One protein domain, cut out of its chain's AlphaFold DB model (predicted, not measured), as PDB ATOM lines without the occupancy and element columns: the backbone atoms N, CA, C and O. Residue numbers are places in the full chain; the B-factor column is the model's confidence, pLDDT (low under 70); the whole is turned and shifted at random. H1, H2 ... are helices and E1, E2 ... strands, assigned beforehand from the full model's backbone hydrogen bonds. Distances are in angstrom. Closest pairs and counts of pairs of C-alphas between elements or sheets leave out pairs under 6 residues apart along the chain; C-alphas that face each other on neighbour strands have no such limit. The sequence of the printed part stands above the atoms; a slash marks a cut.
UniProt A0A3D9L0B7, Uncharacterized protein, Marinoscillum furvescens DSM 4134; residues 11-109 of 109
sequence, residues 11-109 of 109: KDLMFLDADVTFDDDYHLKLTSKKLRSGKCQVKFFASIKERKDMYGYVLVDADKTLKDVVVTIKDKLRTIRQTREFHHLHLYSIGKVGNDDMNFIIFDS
ATOM      1  N   LYS A  11     181.745 120.076 154.718       68.50
ATOM      2  CA  LYS A  11     181.525 120.124 153.262       68.50
ATOM      3  C   LYS A  11     180.530 119.071 152.746       68.50
ATOM      4  O   LYS A  11     179.983 119.261 151.666       68.50
ATOM      5  N   ASP A  12     180.296 117.992 153.488       69.25
ATOM      6  CA  ASP A  12     179.367 116.935 153.083       69.25
ATOM      7  C   ASP A  12     177.904 117.371 153.312       69.25
ATOM      8  O   ASP A  12     177.009 116.922 152.597       69.25
ATOM      9  N   LEU A  13     177.675 118.370 154.181       65.12
ATOM     10  CA  LEU A  13     176.387 119.061 154.336       65.12
ATOM     11  C   LEU A  13     176.010 119.962 153.140       65.12
ATOM     12  O   LEU A  13     175.013 120.676 153.196       65.12
ATOM     13  N   MET A  14     176.828 120.024 152.083       58.81
ATOM     14  CA  MET A  14     176.466 120.726 150.839       58.81
ATOM     15  C   MET A  14     175.482 119.909 149.994       58.81
ATOM     16  O   MET A  14     174.846 120.458 149.098       58.81
ATOM     17  N   PHE A  15     175.402 118.599 150.247       57.25
ATOM     18  CA  PHE A  15     174.646 117.646 149.435       57.25
ATOM     19  C   PHE A  15     173.586 116.881 150.240       57.25
ATOM     20  O   PHE A  15     172.699 116.278 149.642       57.25
ATOM     21  N   LEU A  16     173.677 116.895 151.575       60.69
ATOM     22  CA  LEU A  16     172.796 116.175 152.494       60.69
ATOM     23  C   LEU A  16     172.532 117.035 153.736       60.69
ATOM     24  O   LEU A  16     173.476 117.490 154.379       60.69
ATOM     25  N   ASP A  17     171.267 117.225 154.098       70.25
ATOM     26  CA  ASP A  17     170.915 117.819 155.387       70.25
ATOM     27  C   ASP A  17     171.200 116.802 156.501       70.25
ATOM     28  O   ASP A  17     170.923 115.610 156.346       70.25
ATOM     29  N   ALA A  18     171.758 117.259 157.625       73.00
ATOM     30  CA  ALA A  18     171.930 116.397 158.791       73.00
ATOM     31  C   ALA A  18     170.833 116.665 159.813       73.00
ATOM     32  O   ALA A  18     170.628 117.801 160.246       73.00
ATOM     33  N   ASP A  19     170.174 115.587 160.212       75.19
ATOM     34  CA  ASP A  19     169.212 115.559 161.299       75.19
ATOM     35  C   ASP A  19     169.821 114.751 162.451       75.19
ATOM     36  O   ASP A  19     170.224 113.599 162.265       75.19
ATOM     37  N   VAL A  20     170.002 115.391 163.607       75.25
ATOM     38  CA  VAL A  20     170.686 114.794 164.754       75.25
ATOM     39  C   VAL A  20     169.885 115.011 166.031       75.25
ATOM     40  O   VAL A  20     169.687 116.142 166.475       75.25
ATOM     41  N   THR A  21     169.501 113.909 166.668       69.94
ATOM     42  CA  THR A  21     168.822 113.896 167.971       69.94
ATOM     43  C   THR A  21     169.816 113.570 169.087       69.94
ATOM     44  O   THR A  21     170.648 112.672 168.936       69.94
ATOM     45  N   PHE A  22     169.734 114.272 170.220       66.44
ATOM     46  CA  PHE A  22     170.574 114.046 171.405       66.44
ATOM     47  C   PHE A  22     169.729 113.892 172.667       66.44
ATOM     48  O   PHE A  22     168.845 114.720 172.887       66.44
ATOM     49  N   ASP A  23     170.090 112.915 173.516       59.16
ATOM     50  CA  ASP A  23     169.610 112.727 174.903       59.16
ATOM     51  C   ASP A  23     168.120 113.085 175.105       59.16
ATOM     52  O   ASP A  23     167.796 113.847 176.008       59.16
ATOM     53  N   ASP A  24     167.240 112.602 174.217       59.62
ATOM     54  CA  ASP A  24     165.773 112.789 174.172       59.62
ATOM     55  C   ASP A  24     165.205 114.231 174.237       59.62
ATOM     56  O   ASP A  24     164.003 114.427 174.035       59.62
ATOM     57  N   ASP A  25     166.049 115.250 174.417       67.75
ATOM     58  CA  ASP A  25     165.639 116.634 174.681       67.75
ATOM     59  C   ASP A  25     165.959 117.613 173.541       67.75
ATOM     60  O   ASP A  25     165.336 118.675 173.471       67.75
ATOM     61  N   TYR A  26     166.924 117.294 172.664       72.69
ATOM     62  CA  TYR A  26     167.389 118.198 171.601       72.69
ATOM     63  C   TYR A  26     167.321 117.544 170.229       72.69
ATOM     64  O   TYR A  26     167.921 116.495 169.994       72.69
ATOM     65  N   HIS A  27     166.684 118.240 169.296       84.19
ATOM     66  CA  HIS A  27     166.649 117.884 167.887       84.19
ATOM     67  C   HIS A  27     167.334 118.983 167.067       84.19
ATOM     68  O   HIS A  27     166.877 120.126 167.063       84.19
ATOM     69  N   LEU A  28     168.429 118.657 166.377       85.25
ATOM     70  CA  LEU A  28     169.214 119.592 165.571       85.25
ATOM     71  C   LEU A  28     169.102 119.270 164.081       85.25
ATOM     72  O   LEU A  28     169.530 118.210 163.639       85.25
ATOM     73  N   LYS A  29     168.621 120.235 163.295       88.62
ATOM     74  CA  LYS A  29     168.707 120.205 161.828       88.62
ATOM     75  C   LYS A  29     169.820 121.125 161.365       88.62
ATOM     76  O   LYS A  29     169.830 122.297 161.739       88.62
ATOM     77  N   LEU A  30     170.736 120.613 160.551       88.88
ATOM     78  CA  LEU A  30     171.925 121.322 160.084       88.88
ATOM     79  C   LEU A  30     171.940 121.403 158.563       88.88
ATOM     80  O   LEU A  30     171.810 120.389 157.882       88.88
ATOM     81  N   THR A  31     172.194 122.602 158.048       88.06
ATOM     82  CA  THR A  31     172.485 122.841 156.631       88.06
ATOM     83  C   THR A  31     173.744 123.691 156.510       88.06
ATOM     84  O   THR A  31     174.091 124.439 157.428       88.06
ATOM     85  N   SER A  32     174.479 123.582 155.404       88.31
ATOM     86  CA  SER A  32     175.721 124.344 155.226       88.31
ATOM     87  C   SER A  32     175.778 125.089 153.901       88.31
ATOM     88  O   SER A  32     175.222 124.662 152.893       88.31
ATOM     89  N   LYS A  33     176.492 126.215 153.901       87.56
ATOM     90  CA  LYS A  33     176.796 126.996 152.706       87.56
ATOM     91  C   LYS A  33     178.267 127.383 152.695       87.56
ATOM     92  O   LYS A  33     178.770 127.967 153.655       87.56
ATOM     93  N   LYS A  34     178.955 127.119 151.583       87.25
ATOM     94  CA  LYS A  34     180.347 127.547 151.408       87.25
ATOM     95  C   LYS A  34     180.374 129.034 151.078       87.25
ATOM     96  O   LYS A  34     179.662 129.490 150.182       87.25
ATOM     97  N   LEU A  35     181.199 129.787 151.787       86.75
ATOM     98  CA  LEU A  35     181.419 131.202 151.524       86.75
ATOM     99  C   LEU A  35     182.589 131.393 150.556       86.75
ATOM    100  O   LEU A  35     183.475 130.545 150.438       86.75
ATOM    101  N   ARG A  36     182.624 132.554 149.892       85.44
ATOM    102  CA  ARG A  36     183.733 132.934 148.994       85.44
ATOM    103  C   ARG A  36     185.084 132.997 149.711       85.44
ATOM    104  O   ARG A  36     186.108 132.815 149.072       85.44
ATOM    105  N   SER A  37     185.075 133.203 151.029       83.94
ATOM    106  CA  SER A  37     186.267 133.176 151.885       83.94
ATOM    107  C   SER A  37     186.877 131.781 152.068       83.94
ATOM    108  O   SER A  37     187.933 131.665 152.675       83.94
ATOM    109  N   GLY A  38     186.219 130.716 151.599       84.06
ATOM    110  CA  GLY A  38     186.649 129.330 151.807       84.06
ATOM    111  C   GLY A  38     186.074 128.679 153.069       84.06
ATOM    112  O   GLY A  38     186.064 127.451 153.146       84.06
ATOM    113  N   LYS A  39     185.525 129.472 153.999       87.75
ATOM    114  CA  LYS A  39     184.820 128.994 155.199       87.75
ATOM    115  C   LYS A  39     183.425 128.449 154.876       87.75
ATOM    116  O   LYS A  39     182.844 128.760 153.834       87.75
ATOM    117  N   CYS A  40     182.866 127.680 155.799       88.62
ATOM    118  CA  CYS A  40     181.503 127.169 155.755       88.62
ATOM    119  C   CYS A  40     180.639 127.881 156.798       88.62
ATOM    120  O   CYS A  40     180.975 127.923 157.978       88.62
ATOM    121  N   GLN A  41     179.505 128.418 156.362       89.62
ATOM    122  CA  GLN A  41     178.448 128.877 157.251       89.62
ATOM    123  C   GLN A  41     177.470 127.724 157.453       89.62
ATOM    124  O   GLN A  41     176.815 127.297 156.503       89.62
ATOM    125  N   VAL A  42     177.374 127.220 158.677       90.19
ATOM    126  CA  VAL A  42     176.417 126.180 159.056       90.19
ATOM    127  C   VAL A  42     175.216 126.855 159.697       90.19
ATOM    128  O   VAL A  42     175.356 127.550 160.701       90.19
ATOM    129  N   LYS A  43     174.043 126.679 159.097       90.69
ATOM    130  CA  LYS A  43     172.763 127.051 159.690       90.69
ATOM    131  C   LYS A  43     172.265 125.868 160.506       90.69
ATOM    132  O   LYS A  43     172.293 124.738 160.024       90.69
ATOM    133  N   PHE A  44     171.790 126.133 161.712       89.69
ATOM    134  CA  PHE A  44     171.196 125.107 162.553       89.69
ATOM    135  C   PHE A  44     169.822 125.538 163.056       89.69
ATOM    136  O   PHE A  44     169.584 126.722 163.293       89.69
ATOM    137  N   PHE A  45     168.937 124.565 163.225       88.56
ATOM    138  CA  PHE A  45     167.667 124.696 163.928       88.56
ATOM    139  C   PHE A  45     167.669 123.709 165.083       88.56
ATOM    140  O   PHE A  45     167.891 122.521 164.861       88.56
ATOM    141  N   ALA A  46     167.454 124.204 166.293       87.62
ATOM    142  CA  ALA A  46     167.410 123.436 167.519       87.62
ATOM    143  C   ALA A  46     165.986 123.462 168.076       87.62
ATOM    144  O   ALA A  46     165.515 124.513 168.515       87.62
ATOM    145  N   SER A  47     165.338 122.305 168.089       85.25
ATOM    146  CA  SER A  47     164.077 122.112 168.795       85.25
ATOM    147  C   SER A  47     164.333 121.463 170.143       85.25
ATOM    148  O   SER A  47     165.048 120.462 170.235       85.25
ATOM    149  N   ILE A  48     163.773 122.069 171.189       80.88
ATOM    150  CA  ILE A  48     163.951 121.657 172.582       80.88
ATOM    151  C   ILE A  48     162.566 121.408 173.165       80.88
ATOM    152  O   ILE A  48     161.746 122.317 173.197       80.88
ATOM    153  N   LYS A  49     162.304 120.200 173.667       73.56
ATOM    154  CA  LYS A  49     160.959 119.768 174.097       73.56
ATOM    155  C   LYS A  49     160.294 120.680 175.146       73.56
ATOM    156  O   LYS A  49     159.072 120.765 175.200       73.56
ATOM    157  N   GLU A  50     161.092 121.379 175.954       72.00
ATOM    158  CA  GLU A  50     160.638 122.242 177.058       72.00
ATOM    159  C   GLU A  50     160.997 123.728 176.875       72.00
ATOM    160  O   GLU A  50     160.900 124.525 177.813       72.00
ATOM    161  N   ARG A  51     161.454 124.135 175.684       71.56
ATOM    162  CA  ARG A  51     161.794 125.532 175.388       71.56
ATOM    163  C   ARG A  51     161.349 125.945 173.994       71.56
ATOM    164  O   ARG A  51     160.986 125.127 173.162       71.56
ATOM    165  N   LYS A  52     161.391 127.255 173.761       76.00
ATOM    166  CA  LYS A  52     161.203 127.827 172.432       76.00
ATOM    167  C   LYS A  52     162.271 127.280 171.485       76.00
ATOM    168  O   LYS A  52     163.436 127.169 171.877       76.00
ATOM    169  N   ASP A  53     161.858 126.970 170.263       84.00
ATOM    170  CA  ASP A  53     162.779 126.613 169.191       84.00
ATOM    171  C   ASP A  53     163.788 127.745 168.973       84.00
ATOM    172  O   ASP A  53     163.470 128.931 169.086       84.00
ATOM    173  N   MET A  54     165.020 127.370 168.654       85.06
ATOM    174  CA  MET A  54     166.101 128.304 168.367       85.06
ATOM    175  C   MET A  54     166.681 127.998 167.000       85.06
ATOM    176  O   MET A  54     166.717 126.851 166.555       85.06
ATOM    177  N   TYR A  55     167.204 129.013 166.334       88.94
ATOM    178  CA  TYR A  55     167.998 128.807 165.134       88.94
ATOM    179  C   TYR A  55     169.205 129.721 165.142       88.94
ATOM    180  O   TYR A  55     169.239 130.745 165.820       88.94
ATOM    181  N   GLY A  56     170.224 129.359 164.383       88.56
ATOM    182  CA  GLY A  56     171.431 130.151 164.367       88.56
ATOM    183  C   GLY A  56     172.377 129.784 163.254       88.56
ATOM    184  O   GLY A  56     172.105 128.930 162.407       88.56
ATOM    185  N   TYR A  57     173.505 130.477 163.270       89.25
ATOM    186  CA  TYR A  57     174.571 130.319 162.308       89.25
ATOM    187  C   TYR A  57     175.895 130.181 163.036       89.25
ATOM    188  O   TYR A  57     176.179 130.935 163.965       89.25
ATOM    189  N   VAL A  58     176.714 129.246 162.566       88.44
ATOM    190  CA  VAL A  58     178.099 129.107 162.992       88.44
ATOM    191  C   VAL A  58     179.027 129.138 161.787       88.44
ATOM    192  O   VAL A  58     178.780 128.486 160.771       88.44
ATOM    193  N   LEU A  59     180.087 129.931 161.886       88.88
ATOM    194  CA  LEU A  59     181.133 130.022 160.881       88.88
ATOM    195  C   LEU A  59     182.274 129.074 161.254       88.88
ATOM    196  O   LEU A  59     182.860 129.188 162.327       88.88
ATOM    197  N   VAL A  60     182.593 128.137 160.366       87.25
ATOM    198  CA  VAL A  60     183.608 127.100 160.598       87.25
ATOM    199  C   VAL A  60     184.498 126.926 159.377       87.25
ATOM    200  O   VAL A  60     184.093 127.224 158.252       87.25
ATOM    201  N   ASP A  61     185.710 126.426 159.580       86.06
ATOM    202  CA  ASP A  61     186.578 126.041 158.471       86.06
ATOM    203  C   ASP A  61     186.052 124.769 157.782       86.06
ATOM    204  O   ASP A  61     185.374 123.931 158.382       86.06
ATOM    205  N   ALA A  62     186.298 124.654 156.475       78.19
ATOM    206  CA  ALA A  62     185.690 123.617 155.634       78.19
ATOM    207  C   ALA A  62     186.237 122.198 155.890       78.19
ATOM    208  O   ALA A  62     185.639 121.208 155.459       78.19
ATOM    209  N   ASP A  63     187.389 122.100 156.541       81.06
ATOM    210  CA  ASP A  63     188.055 120.868 156.955       81.06
ATOM    211  C   ASP A  63     187.538 120.322 158.293       81.06
ATOM    212  O   ASP A  63     187.715 119.130 158.559       81.06
ATOM    213  N   LYS A  64     186.845 121.152 159.083       82.62
ATOM    214  CA  LYS A  64     186.256 120.765 160.366       82.62
ATOM    215  C   LYS A  64     185.227 119.643 160.187       82.62
ATOM    216  O   LYS A  64     184.502 119.577 159.182       82.62
ATOM    217  N   THR A  65     185.167 118.728 161.155       84.31
ATOM    218  CA  THR A  65     184.233 117.598 161.086       84.31
ATOM    219  C   THR A  65     182.831 118.016 161.512       84.31
ATOM    220  O   THR A  65     182.658 118.924 162.326       84.31
ATOM    221  N   LEU A  66     181.812 117.332 160.988       81.12
ATOM    222  CA  LEU A  66     180.424 117.568 161.387       81.12
ATOM    223  C   LEU A  66     180.231 117.340 162.892       81.12
ATOM    224  O   LEU A  66     179.531 118.104 163.552       81.12
ATOM    225  N   LYS A  67     180.911 116.330 163.441       82.31
ATOM    226  CA  LYS A  67     180.912 116.024 164.873       82.31
ATOM    227  C   LYS A  67     181.412 117.206 165.703       82.31
ATOM    228  O   LYS A  67     180.763 117.570 166.678       82.31
ATOM    229  N   ASP A  68     182.519 117.829 165.306       83.19
ATOM    230  CA  ASP A  68     183.076 118.971 166.042       83.19
ATOM    231  C   ASP A  68     182.128 120.174 166.006       83.19
ATOM    232  O   ASP A  68     181.971 120.880 167.003       83.19
ATOM    233  N   VAL A  69     181.461 120.400 164.869       84.31
ATOM    234  CA  VAL A  69     180.450 121.459 164.739       84.31
ATOM    235  C   VAL A  69     179.252 121.188 165.638       84.31
ATOM    236  O   VAL A  69     178.838 122.068 166.386       84.31
ATOM    237  N   VAL A  70     178.738 119.962 165.619       84.81
ATOM    238  CA  VAL A  70     177.647 119.512 166.486       84.81
ATOM    239  C   VAL A  70     177.985 119.714 167.966       84.81
ATOM    240  O   VAL A  70     177.177 120.272 168.705       84.81
ATOM    241  N   VAL A  71     179.181 119.299 168.398       85.06
ATOM    242  CA  VAL A  71     179.636 119.466 169.788       85.06
ATOM    243  C   VAL A  71     179.710 120.948 170.153       85.06
ATOM    244  O   VAL A  71     179.202 121.343 171.200       85.06
ATOM    245  N   THR A  72     180.243 121.783 169.256       85.25
ATOM    246  CA  THR A  72     180.317 123.241 169.457       85.25
ATOM    247  C   THR A  72     178.923 123.853 169.640       85.25
ATOM    248  O   THR A  72     178.702 124.641 170.559       85.25
ATOM    249  N   ILE A  73     177.959 123.472 168.791       85.50
ATOM    250  CA  ILE A  73     176.567 123.939 168.889       85.50
ATOM    251  C   ILE A  73     175.948 123.478 170.217       85.50
ATOM    252  O   ILE A  73     175.330 124.283 170.913       85.50
ATOM    253  N   LYS A  74     176.155 122.214 170.610       83.06
ATOM    254  CA  LYS A  74     175.638 121.652 171.870       83.06
ATOM    255  C   LYS A  74     176.162 122.407 173.091       83.06
ATOM    256  O   LYS A  74     175.371 122.775 173.959       83.06
ATOM    257  N   ASP A  75     177.464 122.667 173.156       83.06
ATOM    258  CA  ASP A  75     178.073 123.375 174.285       83.06
ATOM    259  C   ASP A  75     177.581 124.824 174.380       83.06
ATOM    260  O   ASP A  75     177.288 125.311 175.480       83.06
ATOM    261  N   LYS A  76     177.385 125.499 173.239       80.94
ATOM    262  CA  LYS A  76     176.822 126.856 173.220       80.94
ATOM    263  C   LYS A  76     175.364 126.870 173.687       80.94
ATOM    264  O   LYS A  76     175.023 127.660 174.567       80.94
ATOM    265  N   LEU A  77     174.523 125.957 173.189       79.50
ATOM    266  CA  LEU A  77     173.125 125.819 173.623       79.50
ATOM    267  C   LEU A  77     173.014 125.473 175.116       79.50
ATOM    268  O   LEU A  77     172.161 126.017 175.818       79.50
ATOM    269  N   ARG A  78     173.903 124.616 175.634       79.81
ATOM    270  CA  ARG A  78     173.972 124.297 177.069       79.81
ATOM    271  C   ARG A  78     174.335 125.524 177.901       79.81
ATOM    272  O   ARG A  78     173.675 125.779 178.907       79.81
ATOM    273  N   THR A  79     175.340 126.284 177.472       77.31
ATOM    274  CA  THR A  79     175.753 127.528 178.139       77.31
ATOM    275  C   THR A  79     174.582 128.507 178.202       77.31
ATOM    276  O   THR A  79     174.243 129.003 179.271       77.31
ATOM    277  N   ILE A  80     173.880 128.689 177.081       74.50
ATOM    278  CA  ILE A  80     172.686 129.539 176.984       74.50
ATOM    279  C   ILE A  80     171.565 129.080 177.908       74.50
ATOM    280  O   ILE A  80     170.896 129.898 178.533       74.50
ATOM    281  N   ARG A  81     171.339 127.770 178.009       71.81
ATOM    282  CA  ARG A  81     170.333 127.222 178.919       71.81
ATOM    283  C   ARG A  81     170.658 127.548 180.378       71.81
ATOM    284  O   ARG A  81     169.735 127.800 181.150       71.81
ATOM    285  N   GLN A  82     171.938 127.545 180.746       71.50
ATOM    286  CA  GLN A  82     172.400 127.838 182.104       71.50
ATOM    287  C   GLN A  82     172.385 129.342 182.421       71.50
ATOM    288  O   GLN A  82     172.115 129.729 183.557       71.50
ATOM    289  N   THR A  83     172.618 130.204 181.429       65.12
ATOM    290  CA  THR A  83     172.600 131.660 181.599       65.12
ATOM    291  C   THR A  83     171.189 132.219 181.391       65.12
ATOM    292  O   THR A  83     170.665 132.205 180.281       65.12
ATOM    293  N   ARG A  84     170.558 132.759 182.443       56.75
ATOM    294  CA  ARG A  84     169.214 133.375 182.357       56.75
ATOM    295  C   ARG A  84     169.143 134.613 181.447       56.75
ATOM    296  O   ARG A  84     168.049 134.980 181.038       56.75
ATOM    297  N   GLU A  85     170.277 135.220 181.089       56.50
ATOM    298  CA  GLU A  85     170.347 136.425 180.250       56.50
ATOM    299  C   GLU A  85     170.836 136.127 178.822       56.50
ATOM    300  O   GLU A  85     171.912 136.545 178.395       56.50
ATOM    301  N   PHE A  86     170.025 135.393 178.058       57.16
ATOM    302  CA  PHE A  86     170.314 135.049 176.660       57.16
ATOM    303  C   PHE A  86     170.535 136.285 175.764       57.16
ATOM    304  O   PHE A  86     171.482 136.320 174.971       57.16
ATOM    305  N   HIS A  87     169.709 137.324 175.940       55.59
ATOM    306  CA  HIS A  87     169.751 138.551 175.136       55.59
ATOM    307  C   HIS A  87     171.007 139.395 175.384       55.59
ATOM    308  O   HIS A  87     171.510 140.042 174.466       55.59
ATOM    309  N   HIS A  88     171.546 139.374 176.606       51.12
ATOM    310  CA  HIS A  88     172.708 140.187 176.969       51.12
ATOM    311  C   HIS A  88     174.030 139.560 176.507       51.12
ATOM    312  O   HIS A  88     175.011 140.267 176.314       51.12
ATOM    313  N   LEU A  89     174.078 138.248 176.272       55.12
ATOM    314  CA  LEU A  89     175.316 137.583 175.855       55.12
ATOM    315  C   LEU A  89     175.591 137.680 174.348       55.12
ATOM    316  O   LEU A  89     176.751 137.679 173.957       55.12
ATOM    317  N   HIS A  90     174.555 137.791 173.510       54.75
ATOM    318  CA  HIS A  90     174.708 137.747 172.046       54.75
ATOM    319  C   HIS A  90     174.642 139.119 171.361       54.75
ATOM    320  O   HIS A  90     175.166 139.267 170.260       54.75
ATOM    321  N   LEU A  91     174.047 140.136 171.999       53.81
ATOM    322  CA  LEU A  91     174.039 141.512 171.473       53.81
ATOM    323  C   LEU A  91     175.283 142.318 171.892       53.81
ATOM    324  O   LEU A  91     175.698 143.222 171.172       53.81
ATOM    325  N   TYR A  92     175.918 141.968 173.019       46.59
ATOM    326  CA  TYR A  92     177.106 142.661 173.547       46.59
ATOM    327  C   TYR A  92     178.447 142.116 173.024       46.59
ATOM    328  O   TYR A  92     179.510 142.556 173.467       46.59
ATOM    329  N   SER A  93     178.429 141.203 172.050       49.59
ATOM    330  CA  SER A  93     179.631 140.800 171.304       49.59
ATOM    331  C   SER A  93     180.167 141.932 170.412       49.59
ATOM    332  O   SER A  93     181.306 141.870 169.951       49.59
ATOM    333  N   ILE A  94     179.379 142.995 170.190       46.59
ATOM    334  CA  ILE A  94     179.822 144.219 169.511       46.59
ATOM    335  C   ILE A  94     180.888 144.904 170.385       46.59
ATOM    336  O   ILE A  94     180.576 145.660 171.299       46.59
ATOM    337  N   GLY A  95     182.163 144.609 170.116       44.09
ATOM    338  CA  GLY A  95     183.319 145.271 170.731       44.09
ATOM    339  C   GLY A  95     184.148 144.425 171.704       44.09
ATOM    340  O   GLY A  95     185.207 144.885 172.129       44.09
ATOM    341  N   LYS A  96     183.746 143.186 172.031       48.38
ATOM    342  CA  LYS A  96     184.601 142.266 172.803       48.38
ATOM    343  C   LYS A  96     185.413 141.385 171.858       48.38
ATOM    344  O   LYS A  96     184.878 140.522 171.172       48.38
ATOM    345  N   VAL A  97     186.726 141.612 171.840       43.62
ATOM    346  CA  VAL A  97     187.711 140.851 171.056       43.62
ATOM    347  C   VAL A  97     187.967 139.499 171.738       43.62
ATOM    348  O   VAL A  97     189.018 139.261 172.324       43.62
ATOM    349  N   GLY A  98     186.962 138.626 171.726       49.53
ATOM    350  CA  GLY A  98     187.109 137.195 171.974       49.53
ATOM    351  C   GLY A  98     187.060 136.480 170.629       49.53
ATOM    352  O   GLY A  98     186.069 136.592 169.914       49.53
ATOM    353  N   ASN A  99     188.137 135.791 170.256       50.75
ATOM    354  CA  ASN A  99     188.338 135.252 168.901       50.75
ATOM    355  C   ASN A  99     187.259 134.226 168.469       50.75
ATOM    356  O   ASN A  99     187.019 134.052 167.276       50.75
ATOM    357  N   ASP A 100     186.570 133.596 169.429       51.47
ATOM    358  CA  ASP A 100     185.617 132.507 169.171       51.47
ATOM    359  C   ASP A 100     184.135 132.914 169.228       51.47
ATOM    360  O   ASP A 100     183.304 132.291 168.565       51.47
ATOM    361  N   ASP A 101     183.783 133.986 169.947       55.31
ATOM    362  CA  ASP A 101     182.381 134.412 170.094       55.31
ATOM    363  C   ASP A 101     181.825 135.096 168.835       55.31
ATOM    364  O   ASP A 101     180.612 135.133 168.634       55.31
ATOM    365  N   MET A 102     182.695 135.578 167.943       60.91
ATOM    366  CA  MET A 102     182.300 136.242 166.692       60.91
ATOM    367  C   MET A 102     181.854 135.272 165.589       60.91
ATOM    368  O   MET A 102     181.337 135.700 164.558       60.91
ATOM    369  N   ASN A 103     182.045 133.966 165.786       78.25
ATOM    370  CA  ASN A 103     181.699 132.952 164.793       78.25
ATOM    371  C   ASN A 103     180.308 132.349 165.012       78.25
ATOM    372  O   ASN A 103     179.941 131.448 164.264       78.25
ATOM    373  N   PHE A 104     179.546 132.797 166.017       80.69
ATOM    374  CA  PHE A 104     178.295 132.155 166.421       80.69
ATOM    375  C   PHE A 104     177.180 133.177 166.664       80.69
ATOM    376  O   PHE A 104     177.342 134.109 167.444       80.69
ATOM    377  N   ILE A 105     176.024 132.984 166.025       83.19
ATOM    378  CA  ILE A 105     174.838 133.835 166.203       83.19
ATOM    379  C   ILE A 105     173.618 132.941 166.423       83.19
ATOM    380  O   ILE A 105     173.427 131.988 165.669       83.19
ATOM    381  N   ILE A 106     172.791 133.249 167.430       83.56
ATOM    382  CA  ILE A 106     171.558 132.511 167.759       83.56
ATOM    383  C   ILE A 106     170.388 133.474 167.877       83.56
ATOM    384  O   ILE A 106     170.524 134.567 168.421       83.56
ATOM    385  N   PHE A 107     169.237 133.019 167.408       81.12
ATOM    386  CA  PHE A 107     167.956 133.683 167.490       81.12
ATOM    387  C   PHE A 107     166.938 132.749 168.146       81.12
ATOM    388  O   PHE A 107     166.919 131.544 167.877       81.12
ATOM    389  N   ASP A 108     166.071 133.328 168.970       79.44
ATOM    390  CA  ASP A 108     164.830 132.678 169.381       79.44
ATOM    391  C   ASP A 108     163.866 132.683 168.184       79.44
ATOM    392  O   ASP A 108     163.695 133.725 167.542       79.44
ATOM    393  N   SER A 109     163.261 131.536 167.860       65.38
ATOM    394  CA  SER A 109     162.262 131.432 166.784       65.38
ATOM    395  C   SER A 109     160.905 131.958 167.199       65.38
ATOM    396  O   SER A 109     160.615 131.949 168.410       65.38
TER     397      SER A 109
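This is residues 11 to 109 of the 109 residues of an uncharacterized protein of Marinoscillum furvescens DSM 4134 (UniProt A0A3D9L0B7). A twisted sheet of five antiparallel strands curls round one long helix, H2, with the short H1 on the same face near the end of E2. H3 grazes the sheet at E5, and the loop of residues 92 to 103 lies 9 to 21 A from the mean of the C-alphas. The printed part has 99 residues, with three named helices and five named strands in the order H1 E1 E2 E3 E4 H2 H3 E5, of mixed class. It is compact, with a radius of gyration of the C-alphas of 13.5 A and spans of 37 by 36 by 20 A.

The sheet runs E1, residues 18 to 22, E2, residues 26 to 34, E3, residues 40 to 48, E4, residues 54 to 60, and E5, residues 104 to 108. E1 to E4 form a meander, each strand the antiparallel neighbour of the one before. Within hydrogen-bond range are N 20 and O 28 at 2.9 A, N 31 and O 43 at 2.9 A, N 42 and O 58 at 2.8 A, and N 57 and O 105 at 2.8 A. H2, residues 66 to 82, is on the sheet; its closest C-alphas to E4 are Val 69 and Val 60, 7.7 A. H1, residues 11 to 14, is on the same face at a height of 5.0 A. H3, residues 86 to 91, only grazes the sheet, the closest C-alphas of H3 and E5 being His 90 and Ile 105, 7.0 A. Every O i to N i+4 pair is within hydrogen-bond range in H2; H3 has 0 of 2, with 1 of 3 O i to N i+3 pairs, and H1 is too short for one.

H1 begins at C-alpha 11 (181.525, 120.124, 153.262). E2 is 25.8 A long, E3 24.9 A, H2 24.5 A and E4 19.2 A. E5 ends at C-alpha 108 (164.830, 132.678, 169.381).

The C-alphas farthest apart, Arg 36 and Glu 50, are 37.9 A apart. The printed part has no cut, and the link from H3 to E5 is long. Mean pLDDT of the printed part is 74.4, with residues 11 to 16, 21 to 25, 83 to 102 and 109 under 70.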